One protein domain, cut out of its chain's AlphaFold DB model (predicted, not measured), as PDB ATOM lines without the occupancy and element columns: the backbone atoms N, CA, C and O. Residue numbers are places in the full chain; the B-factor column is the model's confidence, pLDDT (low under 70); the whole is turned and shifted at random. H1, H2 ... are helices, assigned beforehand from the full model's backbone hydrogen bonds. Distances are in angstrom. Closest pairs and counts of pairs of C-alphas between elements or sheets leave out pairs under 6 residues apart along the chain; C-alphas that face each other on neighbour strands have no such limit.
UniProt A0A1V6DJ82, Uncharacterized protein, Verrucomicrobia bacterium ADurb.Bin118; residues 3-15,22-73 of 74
ATOM      1  N   GLU A   3     -30.654 -32.728  97.674       85.69
ATOM      2  CA  GLU A   3     -29.628 -32.457  96.657       85.69
ATOM      3  C   GLU A   3     -29.616 -33.453  95.492       85.69
ATOM      4  O   GLU A   3     -29.888 -34.645  95.665       85.69
ATOM      5  N   TYR A   4     -29.208 -32.963  94.315       86.06
ATOM      6  CA  TYR A   4     -29.241 -33.693  93.037       86.06
ATOM      7  C   TYR A   4     -27.861 -33.910  92.391       86.06
ATOM      8  O   TYR A   4     -27.792 -34.253  91.212       86.06
ATOM      9  N   TRP A   5     -26.751 -33.737  93.122       93.25
ATOM     10  CA  TRP A   5     -25.404 -33.913  92.548       93.25
ATOM     11  C   TRP A   5     -25.168 -35.309  91.953       93.25
ATOM     12  O   TRP A   5     -24.386 -35.440  91.015       93.25
ATOM     13  N   LEU A   6     -25.846 -36.335  92.477       94.88
ATOM     14  CA  LEU A   6     -25.728 -37.731  92.038       94.88
ATOM     15  C   LEU A   6     -26.913 -38.216  91.185       94.88
ATOM     16  O   LEU A   6     -26.982 -39.399  90.851       94.88
ATOM     17  N   ASP A   7     -27.847 -37.333  90.819       94.69
ATOM     18  CA  ASP A   7     -29.044 -37.712  90.064       94.69
ATOM     19  C   ASP A   7     -28.726 -37.890  88.571       94.69
ATOM     20  O   ASP A   7     -28.973 -37.020  87.732       94.69
ATOM     21  N   VAL A   8     -28.171 -39.054  88.227       95.25
ATOM     22  CA  VAL A   8     -27.855 -39.432  86.843       95.25
ATOM     23  C   VAL A   8     -29.104 -39.424  85.963       95.25
ATOM     24  O   VAL A   8     -29.003 -39.115  84.772       95.25
ATOM     25  N   SER A   9     -30.284 -39.717  86.518       95.31
ATOM     26  CA  SER A   9     -31.538 -39.678  85.763       95.31
ATOM     27  C   SER A   9     -31.815 -38.272  85.236       95.31
ATOM     28  O   SER A   9     -32.061 -38.113  84.040       95.31
ATOM     29  N   ARG A  10     -31.631 -37.244  86.072       93.81
ATOM     30  CA  ARG A  10     -31.747 -35.839  85.675       93.81
ATOM     31  C   ARG A  10     -30.705 -35.451  84.626       93.81
ATOM     32  O   ARG A  10     -31.061 -34.842  83.623       93.81
ATOM     33  N   PHE A  11     -29.437 -35.833  84.805       93.06
ATOM     34  CA  PHE A  11     -28.376 -35.549  83.819       93.06
ATOM     35  C   PHE A  11     -28.547 -36.303  82.489       93.06
ATOM     36  O   PHE A  11     -27.939 -35.943  81.477       93.06
ATOM     37  N   SER A  12     -29.380 -37.342  82.483       95.06
ATOM     38  CA  SER A  12     -29.708 -38.146  81.306       95.06
ATOM     39  C   SER A  12     -31.069 -37.796  80.703       95.06
ATOM     40  O   SER A  12     -31.575 -38.564  79.888       95.06
ATOM     41  N   ASP A  13     -31.685 -36.676  81.096       95.44
ATOM     42  CA  ASP A  13     -33.022 -36.272  80.643       95.44
ATOM     43  C   ASP A  13     -34.080 -37.376  80.865       95.44
ATOM     44  O   ASP A  13     -34.974 -37.576  80.041       95.44
ATOM     45  N   TRP A  14     -33.940 -38.139  81.958       95.88
ATOM     46  CA  TRP A  14     -34.732 -39.324  82.322       95.88
ATOM     47  C   TRP A  14     -34.749 -40.441  81.268       95.88
ATOM     48  O   TRP A  14     -35.583 -41.347  81.317       95.88
ATOM     49  N   LYS A  15     -33.806 -40.419  80.322       95.75
ATOM     50  CA  LYS A  15     -33.695 -41.389  79.230       95.75
ATOM     51  C   LYS A  15     -32.549 -42.363  79.465       95.75
ATOM     52  O   LYS A  15     -31.539 -42.047  80.093       95.75
ATOM     53  N   PRO A  22     -21.648 -35.898  84.988       93.88
ATOM     54  CA  PRO A  22     -20.691 -34.806  84.879       93.88
ATOM     55  C   PRO A  22     -20.304 -34.335  86.286       93.88
ATOM     56  O   PRO A  22     -20.720 -33.267  86.732       93.88
ATOM     57  N   TRP A  23     -19.558 -35.173  87.007       94.62
ATOM     58  CA  TRP A  23     -19.163 -34.912  88.386       94.62
ATOM     59  C   TRP A  23     -18.333 -33.623  88.491       94.62
ATOM     60  O   TRP A  23     -17.346 -33.451  87.777       94.62
ATOM     61  N   ARG A  24     -18.771 -32.716  89.372       94.06
ATOM     62  CA  ARG A  24     -18.177 -31.393  89.619       94.06
ATOM     63  C   ARG A  24     -17.937 -31.212  91.116       94.06
ATOM     64  O   ARG A  24     -18.766 -30.605  91.805       94.06
ATOM     65  N   PRO A  25     -16.847 -31.772  91.655       94.56
ATOM     66  CA  PRO A  25     -16.603 -31.756  93.091       94.56
ATOM     67  C   PRO A  25     -16.385 -30.347  93.654       94.56
ATOM     68  O   PRO A  25     -16.654 -30.101  94.827       94.56
ATOM     69  N   GLU A  26     -15.946 -29.396  92.829       95.81
ATOM     70  CA  GLU A  26     -15.840 -27.983  93.183       95.81
ATOM     71  C   GLU A  26     -17.195 -27.359  93.539       95.81
ATOM     72  O   GLU A  26     -17.283 -26.604  94.508       95.81
ATOM     73  N   VAL A  27     -18.257 -27.728  92.814       94.00
ATOM     74  CA  VAL A  27     -19.623 -27.252  93.073       94.00
ATOM     75  C   VAL A  27     -20.143 -27.874  94.366       94.00
ATOM     76  O   VAL A  27     -20.558 -27.152  95.267       94.00
ATOM     77  N   CYS A  28     -20.002 -29.196  94.514       94.94
ATOM     78  CA  CYS A  28     -20.407 -29.900  95.733       94.94
ATOM     79  C   CYS A  28     -19.709 -29.327  96.983       94.94
ATOM     80  O   CYS A  28     -20.364 -29.045  97.988       94.94
ATOM     81  N   ARG A  29     -18.395 -29.060  96.921       95.62
ATOM     82  CA  ARG A  29     -17.654 -28.412  98.020       95.62
ATOM     83  C   ARG A  29     -18.179 -27.013  98.338       95.62
ATOM     84  O   ARG A  29     -18.348 -26.683  99.514       95.62
ATOM     85  N   ALA A  30     -18.417 -26.191  97.317       95.12
ATOM     86  CA  ALA A  30     -18.908 -24.826  97.497       95.12
ATOM     87  C   ALA A  30     -20.295 -24.802  98.159       95.12
ATOM     88  O   ALA A  30     -20.510 -24.036  99.108       95.12
ATOM     89  N   ASP A  31     -21.190 -25.681  97.716       94.19
ATOM     90  CA  ASP A  31     -22.542 -25.820  98.249       94.19
ATOM     91  C   ASP A  31     -22.512 -26.318  99.700       94.19
ATOM     92  O   ASP A  31     -23.062 -25.670 100.591       94.19
ATOM     93  N   VAL A  32     -21.772 -27.396  99.991       94.25
ATOM     94  CA  VAL A  32     -21.619 -27.922 101.360       94.25
ATOM     95  C   VAL A  32     -21.038 -26.864 102.301       94.25
ATOM     96  O   VAL A  32     -21.514 -26.708 103.430       94.25
ATOM     97  N   ALA A  33     -20.057 -26.079 101.852       94.31
ATOM     98  CA  ALA A  33     -19.534 -24.962 102.635       94.31
ATOM     99  C   ALA A  33     -20.608 -23.887 102.884       94.31
ATOM    100  O   ALA A  33     -20.711 -23.356 103.992       94.31
ATOM    101  N   ALA A  34     -21.432 -23.568 101.882       94.38
ATOM    102  CA  ALA A  34     -22.541 -22.628 102.019       94.38
ATOM    103  C   ALA A  34     -23.633 -23.131 102.977       94.38
ATOM    104  O   ALA A  34     -24.214 -22.320 103.706       94.38
ATOM    105  N   TYR A  35     -23.885 -24.438 103.000       93.81
ATOM    106  CA  TYR A  35     -24.852 -25.094 103.882       93.81
ATOM    107  C   TYR A  35     -24.363 -25.104 105.327       93.81
ATOM    108  O   TYR A  35     -25.087 -24.671 106.223       93.81
ATOM    109  N   ARG A  36     -23.096 -25.469 105.555       92.62
ATOM    110  CA  ARG A  36     -22.475 -25.437 106.888       92.62
ATOM    111  C   ARG A  36     -22.463 -24.034 107.496       92.62
ATOM    112  O   ARG A  36     -22.736 -23.895 108.683       92.62
ATOM    113  N   ARG A  37     -22.222 -22.986 106.694       94.62
ATOM    114  CA  ARG A  37     -22.319 -21.578 107.149       94.62
ATOM    115  C   ARG A  37     -23.720 -21.180 107.624       94.62
ATOM    116  O   ARG A  37     -23.852 -20.188 108.328       94.62
ATOM    117  N   ARG A  38     -24.753 -21.930 107.232       94.50
ATOM    118  CA  ARG A  38     -26.156 -21.743 107.636       94.50
ATOM    119  C   ARG A  38     -26.611 -22.786 108.662       94.50
ATOM    120  O   ARG A  38     -27.806 -22.975 108.843       94.50
ATOM    121  N   ASP A  39     -25.657 -23.482 109.276       93.56
ATOM    122  CA  ASP A  39     -25.858 -24.553 110.256       93.56
ATOM    123  C   ASP A  39     -26.671 -25.761 109.750       93.56
ATOM    124  O   ASP A  39     -27.206 -26.560 110.515       93.56
ATOM    125  N   ILE A  40     -26.719 -25.960 108.430       92.69
ATOM    126  CA  ILE A  40     -27.297 -27.164 107.832       92.69
ATOM    127  C   ILE A  40     -26.271 -28.296 107.956       92.69
ATOM    128  O   ILE A  40     -25.197 -28.249 107.353       92.69
ATOM    129  N   ARG A  41     -26.617 -29.326 108.736       88.12
ATOM    130  CA  ARG A  41     -25.753 -30.495 109.007       88.12
ATOM    131  C   ARG A  41     -26.200 -31.781 108.320       88.12
ATOM    132  O   ARG A  41     -25.391 -32.683 108.135       88.12
ATOM    133  N   HIS A  42     -27.468 -31.855 107.922       89.12
ATOM    134  CA  HIS A  42     -28.053 -33.045 107.311       89.12
ATOM    135  C   HIS A  42     -28.387 -32.785 105.840       89.12
ATOM    136  O   HIS A  42     -29.223 -31.934 105.502       89.12
ATOM    137  N   ILE A  43     -27.726 -33.536 104.963       89.75
ATOM    138  CA  ILE A  43     -27.912 -33.506 103.512       89.75
ATOM    139  C   ILE A  43     -28.377 -34.898 103.086       89.75
ATOM    140  O   ILE A  43     -27.764 -35.895 103.455       89.75
ATOM    141  N   THR A  44     -29.462 -34.950 102.319       88.25
ATOM    142  CA  THR A  44     -30.003 -36.185 101.742       88.25
ATOM    143  C   THR A  44     -29.932 -36.058 100.226       88.25
ATOM    144  O   THR A  44     -30.396 -35.060  99.672       88.25
ATOM    145  N   SER A  45     -29.366 -37.056  99.549       86.88
ATOM    146  CA  SER A  45     -29.269 -37.087  98.085       86.88
ATOM    147  C   SER A  45     -29.726 -38.432  97.531       86.88
ATOM    148  O   SER A  45     -29.708 -39.444  98.234       86.88
ATOM    149  N   PHE A  46     -30.134 -38.429  96.264       86.94
ATOM    150  CA  PHE A  46     -30.577 -39.605  95.530       86.94
ATOM    151  C   PHE A  46     -29.647 -39.874  94.345       86.94
ATOM    152  O   PHE A  46     -29.383 -38.995  93.528       86.94
ATOM    153  N   ALA A  47     -29.193 -41.120  94.238       91.81
ATOM    154  CA  ALA A  47     -28.306 -41.622  93.190       91.81
ATOM    155  C   ALA A  47     -29.100 -42.299  92.051       91.81
ATOM    156  O   ALA A  47     -28.795 -43.417  91.631       91.81
ATOM    157  N   CYS A  48     -30.192 -41.678  91.592       93.69
ATOM    158  CA  CYS A  48     -31.079 -42.278  90.593       93.69
ATOM    159  C   CYS A  48     -30.329 -42.577  89.287       93.69
ATOM    160  O   CYS A  48     -29.635 -41.711  88.771       93.69
ATOM    161  N   PHE A  49     -30.522 -43.786  88.741       95.19
ATOM    162  CA  PHE A  49     -29.812 -44.361  87.581       95.19
ATOM    163  C   PHE A  49     -28.335 -44.732  87.810       95.19
ATOM    164  O   PHE A  49     -27.681 -45.159  86.863       95.19
ATOM    165  N   ILE A  50     -27.821 -44.684  89.042       94.81
ATOM    166  CA  ILE A  50     -26.569 -45.369  89.403       94.81
ATOM    167  C   ILE A  50     -26.913 -46.829  89.737       94.81
ATOM    168  O   ILE A  50     -27.067 -47.213  90.892       94.81
ATOM    169  N   ASP A  51     -27.120 -47.631  88.693       94.19
ATOM    170  CA  ASP A  51     -27.465 -49.056  88.769       94.19
ATOM    171  C   ASP A  51     -26.399 -49.943  88.094       94.19
ATOM    172  O   ASP A  51     -25.361 -49.466  87.628       94.19
ATOM    173  N   ALA A  52     -26.643 -51.256  88.029       94.62
ATOM    174  CA  ALA A  52     -25.712 -52.202  87.415       94.62
ATOM    175  C   ALA A  52     -25.431 -51.908  85.924       94.62
ATOM    176  O   ALA A  52     -24.315 -52.148  85.460       94.62
ATOM    177  N   ASP A  53     -26.399 -51.368  85.167       95.38
ATOM    178  CA  ASP A  53     -26.179 -50.977  83.766       95.38
ATOM    179  C   ASP A  53     -25.259 -49.756  83.679       95.38
ATOM    180  O   ASP A  53     -24.369 -49.715  82.828       95.38
ATOM    181  N   TYR A  54     -25.426 -48.795  84.588       95.69
ATOM    182  CA  TYR A  54     -24.552 -47.629  84.674       95.69
ATOM    183  C   TYR A  54     -23.103 -48.012  84.992       95.69
ATOM    184  O   TYR A  54     -22.198 -47.600  84.263       95.69
ATOM    185  N   VAL A  55     -22.879 -48.849  86.014       95.69
ATOM    186  CA  VAL A  55     -21.532 -49.323  86.398       95.69
ATOM    187  C   VAL A  55     -20.874 -50.082  85.249       95.69
ATOM    188  O   VAL A  55     -19.731 -49.811  84.890       95.69
ATOM    189  N   ARG A  56     -21.617 -50.980  84.591       95.81
ATOM    190  CA  ARG A  56     -21.118 -51.743  83.439       95.81
ATOM    191  C   ARG A  56     -20.682 -50.848  82.272       95.81
ATOM    192  O   ARG A  56     -19.789 -51.231  81.522       95.81
ATOM    193  N   ARG A  57     -21.325 -49.691  82.078       94.88
ATOM    194  CA  ARG A  57     -21.041 -48.763  80.966       94.88
ATOM    195  C   ARG A  57     -19.932 -47.768  81.271       94.88
ATOM    196  O   ARG A  57     -19.141 -47.465  80.383       94.88
ATOM    197  N   HIS A  58     -19.922 -47.216  82.481       93.94
ATOM    198  CA  HIS A  58     -19.086 -46.063  82.829       93.94
ATOM    199  C   HIS A  58     -17.933 -46.404  83.774       93.94
ATOM    200  O   HIS A  58     -17.061 -45.556  83.972       93.94
ATOM    201  N   GLY A  59     -17.897 -47.637  84.284       89.62
ATOM    202  CA  GLY A  59     -16.836 -48.151  85.140       89.62
ATOM    203  C   GLY A  59     -17.004 -47.761  86.606       89.62
ATOM    204  O   GLY A  59     -18.120 -47.657  87.121       89.62
ATOM    205  N   GLU A  60     -15.867 -47.590  87.277       83.69
ATOM    206  CA  GLU A  60     -15.780 -47.354  88.718       83.69
ATOM    207  C   GLU A  60     -16.436 -46.036  89.159       83.69
ATOM    208  O   GLU A  60     -16.456 -45.032  88.441       83.69
ATOM    209  N   LEU A  61     -16.971 -46.043  90.382       91.88
ATOM    210  CA  LEU A  61     -17.780 -44.968  90.955       91.88
ATOM    211  C   LEU A  61     -16.970 -44.058  91.891       91.88
ATOM    212  O   LEU A  61     -17.479 -43.639  92.923       91.88
ATOM    213  N   ASN A  62     -15.735 -43.709  91.523       91.94
ATOM    214  CA  ASN A  62     -14.809 -42.930  92.370       91.94
ATOM    215  C   ASN A  62     -15.380 -41.562  92.810       91.94
ATOM    216  O   ASN A  62     -14.962 -40.989  93.813       91.94
ATOM    217  N   PHE A  63     -16.372 -41.034  92.083       93.38
ATOM    218  CA  PHE A  63     -17.098 -39.821  92.468       93.38
ATOM    219  C   PHE A  63     -17.963 -39.998  93.731       93.38
ATOM    220  O   PHE A  63     -18.239 -39.010  94.408       93.38
ATOM    221  N   LEU A  64     -18.400 -41.222  94.059       93.81
ATOM    222  CA  LEU A  64     -19.127 -41.510  95.300       93.81
ATOM    223  C   LEU A  64     -18.215 -41.378  96.519       93.81
ATOM    224  O   LEU A  64     -18.642 -40.823  97.531       93.81
ATOM    225  N   ASP A  65     -16.966 -41.830  96.402       93.56
ATOM    226  CA  ASP A  65     -15.972 -41.687  97.467       93.56
ATOM    227  C   ASP A  65     -15.652 -40.208  97.702       93.56
ATOM    228  O   ASP A  65     -15.701 -39.733  98.838       93.56
ATOM    229  N   GLU A  66     -15.420 -39.445  96.627       94.56
ATOM    230  CA  GLU A  66     -15.174 -38.004  96.739       94.56
ATOM    231  C   GLU A  66     -16.385 -37.263  97.327       94.56
ATOM    232  O   GLU A  66     -16.223 -36.422  98.214       94.56
ATOM    233  N   TYR A  67     -17.603 -37.601  96.896       94.88
ATOM    234  CA  TYR A  67     -18.837 -37.076  97.482       94.88
ATOM    235  C   TYR A  67     -18.909 -37.339  98.995       94.88
ATOM    236  O   TYR A  67     -19.165 -36.413  99.769       94.88
ATOM    237  N   GLY A  68     -18.639 -38.575  99.429       93.62
ATOM    238  CA  GLY A  68     -18.617 -38.946 100.844       93.62
ATOM    239  C   GLY A  68     -17.603 -38.131 101.649       93.62
ATOM    240  O   GLY A  68     -17.943 -37.582 102.699       93.62
ATOM    241  N   HIS A  69     -16.390 -37.969 101.118       94.75
ATOM    242  CA  HIS A  69     -15.331 -37.182 101.751       94.75
ATOM    243  C   HIS A  69     -15.725 -35.705 101.921       94.75
ATOM    244  O   HIS A  69     -15.569 -35.124 102.999       94.75
ATOM    245  N   ILE A  70     -16.327 -35.100 100.890       94.50
ATOM    246  CA  ILE A  70     -16.804 -33.710 100.944       94.50
ATOM    247  C   ILE A  70     -17.848 -33.531 102.061       94.50
ATOM    248  O   ILE A  70     -17.785 -32.564 102.839       94.50
ATOM    249  N   LEU A  71     -18.790 -34.472 102.185       92.19
ATOM    250  CA  LEU A  71     -19.826 -34.435 103.221       92.19
ATOM    251  C   LEU A  71     -19.273 -34.587 104.640       92.19
ATOM    252  O   LEU A  71     -19.799 -33.957 105.563       92.19
ATOM    253  N   GLN A  72     -18.207 -35.364 104.816       90.00
ATOM    254  CA  GLN A  72     -17.548 -35.556 106.109       90.00
ATOM    255  C   GLN A  72     -16.709 -34.348 106.540       90.00
ATOM    256  O   GLN A  72     -16.548 -34.125 107.735       90.00
ATOM    257  N   GLY A  73     -16.275 -33.508 105.594       77.44
ATOM    258  CA  GLY A  73     -15.503 -32.299 105.895       77.44
ATOM    259  C   GLY A  73     -14.107 -32.253 105.288       77.44
ATOM    260  O   GLY A  73     -13.464 -31.216 105.442       77.44
TER     261      GLY A  73
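Overview. This is residues 3 to 15 and 22 to 73 of the 74 residues of an uncharacterized protein of Verrucomicrobia bacterium ADurb.Bin118 (UniProt A0A1V6DJ82). Two longer helices, H2 and H4, lie side by side and run the same way, and an outstretched link, residues 37 to 51, runs back along the length of the domain from the end of H2 to the short helix H3 at the opposite end. From H3 the chain folds back into H4, while the very short helix H1 sits off to one side and touches no other helix. The printed part has 65 residues with four named helices, in the order H1, H2, H3, H4, and no named strand; the class is all helix, with 34 residues in the helices. The whole is only just compact, close to loose, with a radius of gyration of the C-alphas of 12.8 A, and its outline is elongated, spanning 37 by 22 by 18 A.

Arrangement. The first helix of the printed part, H1, residues 8 to 11, is apart from the helix that follows it, H2, residues 25 to 36. H1 is also apart from H3, residues 52 to 58, and from H4, residues 62 to 72. H2 touches H4, with 7 pairs of C-alphas within 8 A; the closest C-alphas are those of Arg 29 and Ile 70, 6.1 A apart. The lines of H2 and H4 stand at a shallow tilt of 20 degrees, the two run the same way, and their centres are 11.8 A apart. H3 touches no helix: it is apart from H2 and from H4. In H2, H3 and H4 every O i to N i+4 pair is within hydrogen-bond range; H1, with 4 residues, is too short for any such pair, and its 1 pair of O i to N i+3 is within range.

Along the chain. H1, Val 8 to Phe 11, begins with C-alpha 8 at (-27.855, -39.432, 86.843) and measures 4.9 A from first to last C-alpha. H2, Pro 25 to Arg 36, is the longest helix by residues, with 12, and measures 16.3 A; its C-alpha 36 is at (-22.475, -25.437, 106.888). H3, Ala 52 to His 58, measures 10.1 A. H4, Asn 62 to Gln 72, measures 15.8 A and ends with C-alpha 72 at (-17.548, -35.556, 106.109).

Size, cuts and confidence. The two C-alphas farthest apart in the domain are those of Arg 38 and Arg 56, at 38.9 A. Residues 16 to 21 are cut out and not printed, and C-alphas 15 and 22 are 15.6 A apart across the cut. The link from H1 to H2 runs across this cut. The link from H2 to H3, with 15 residues, is long, and the link from H3 to H4, with 3 residues, is tight. The mean pLDDT of the printed part is 92.9, and no printed residue is under 70.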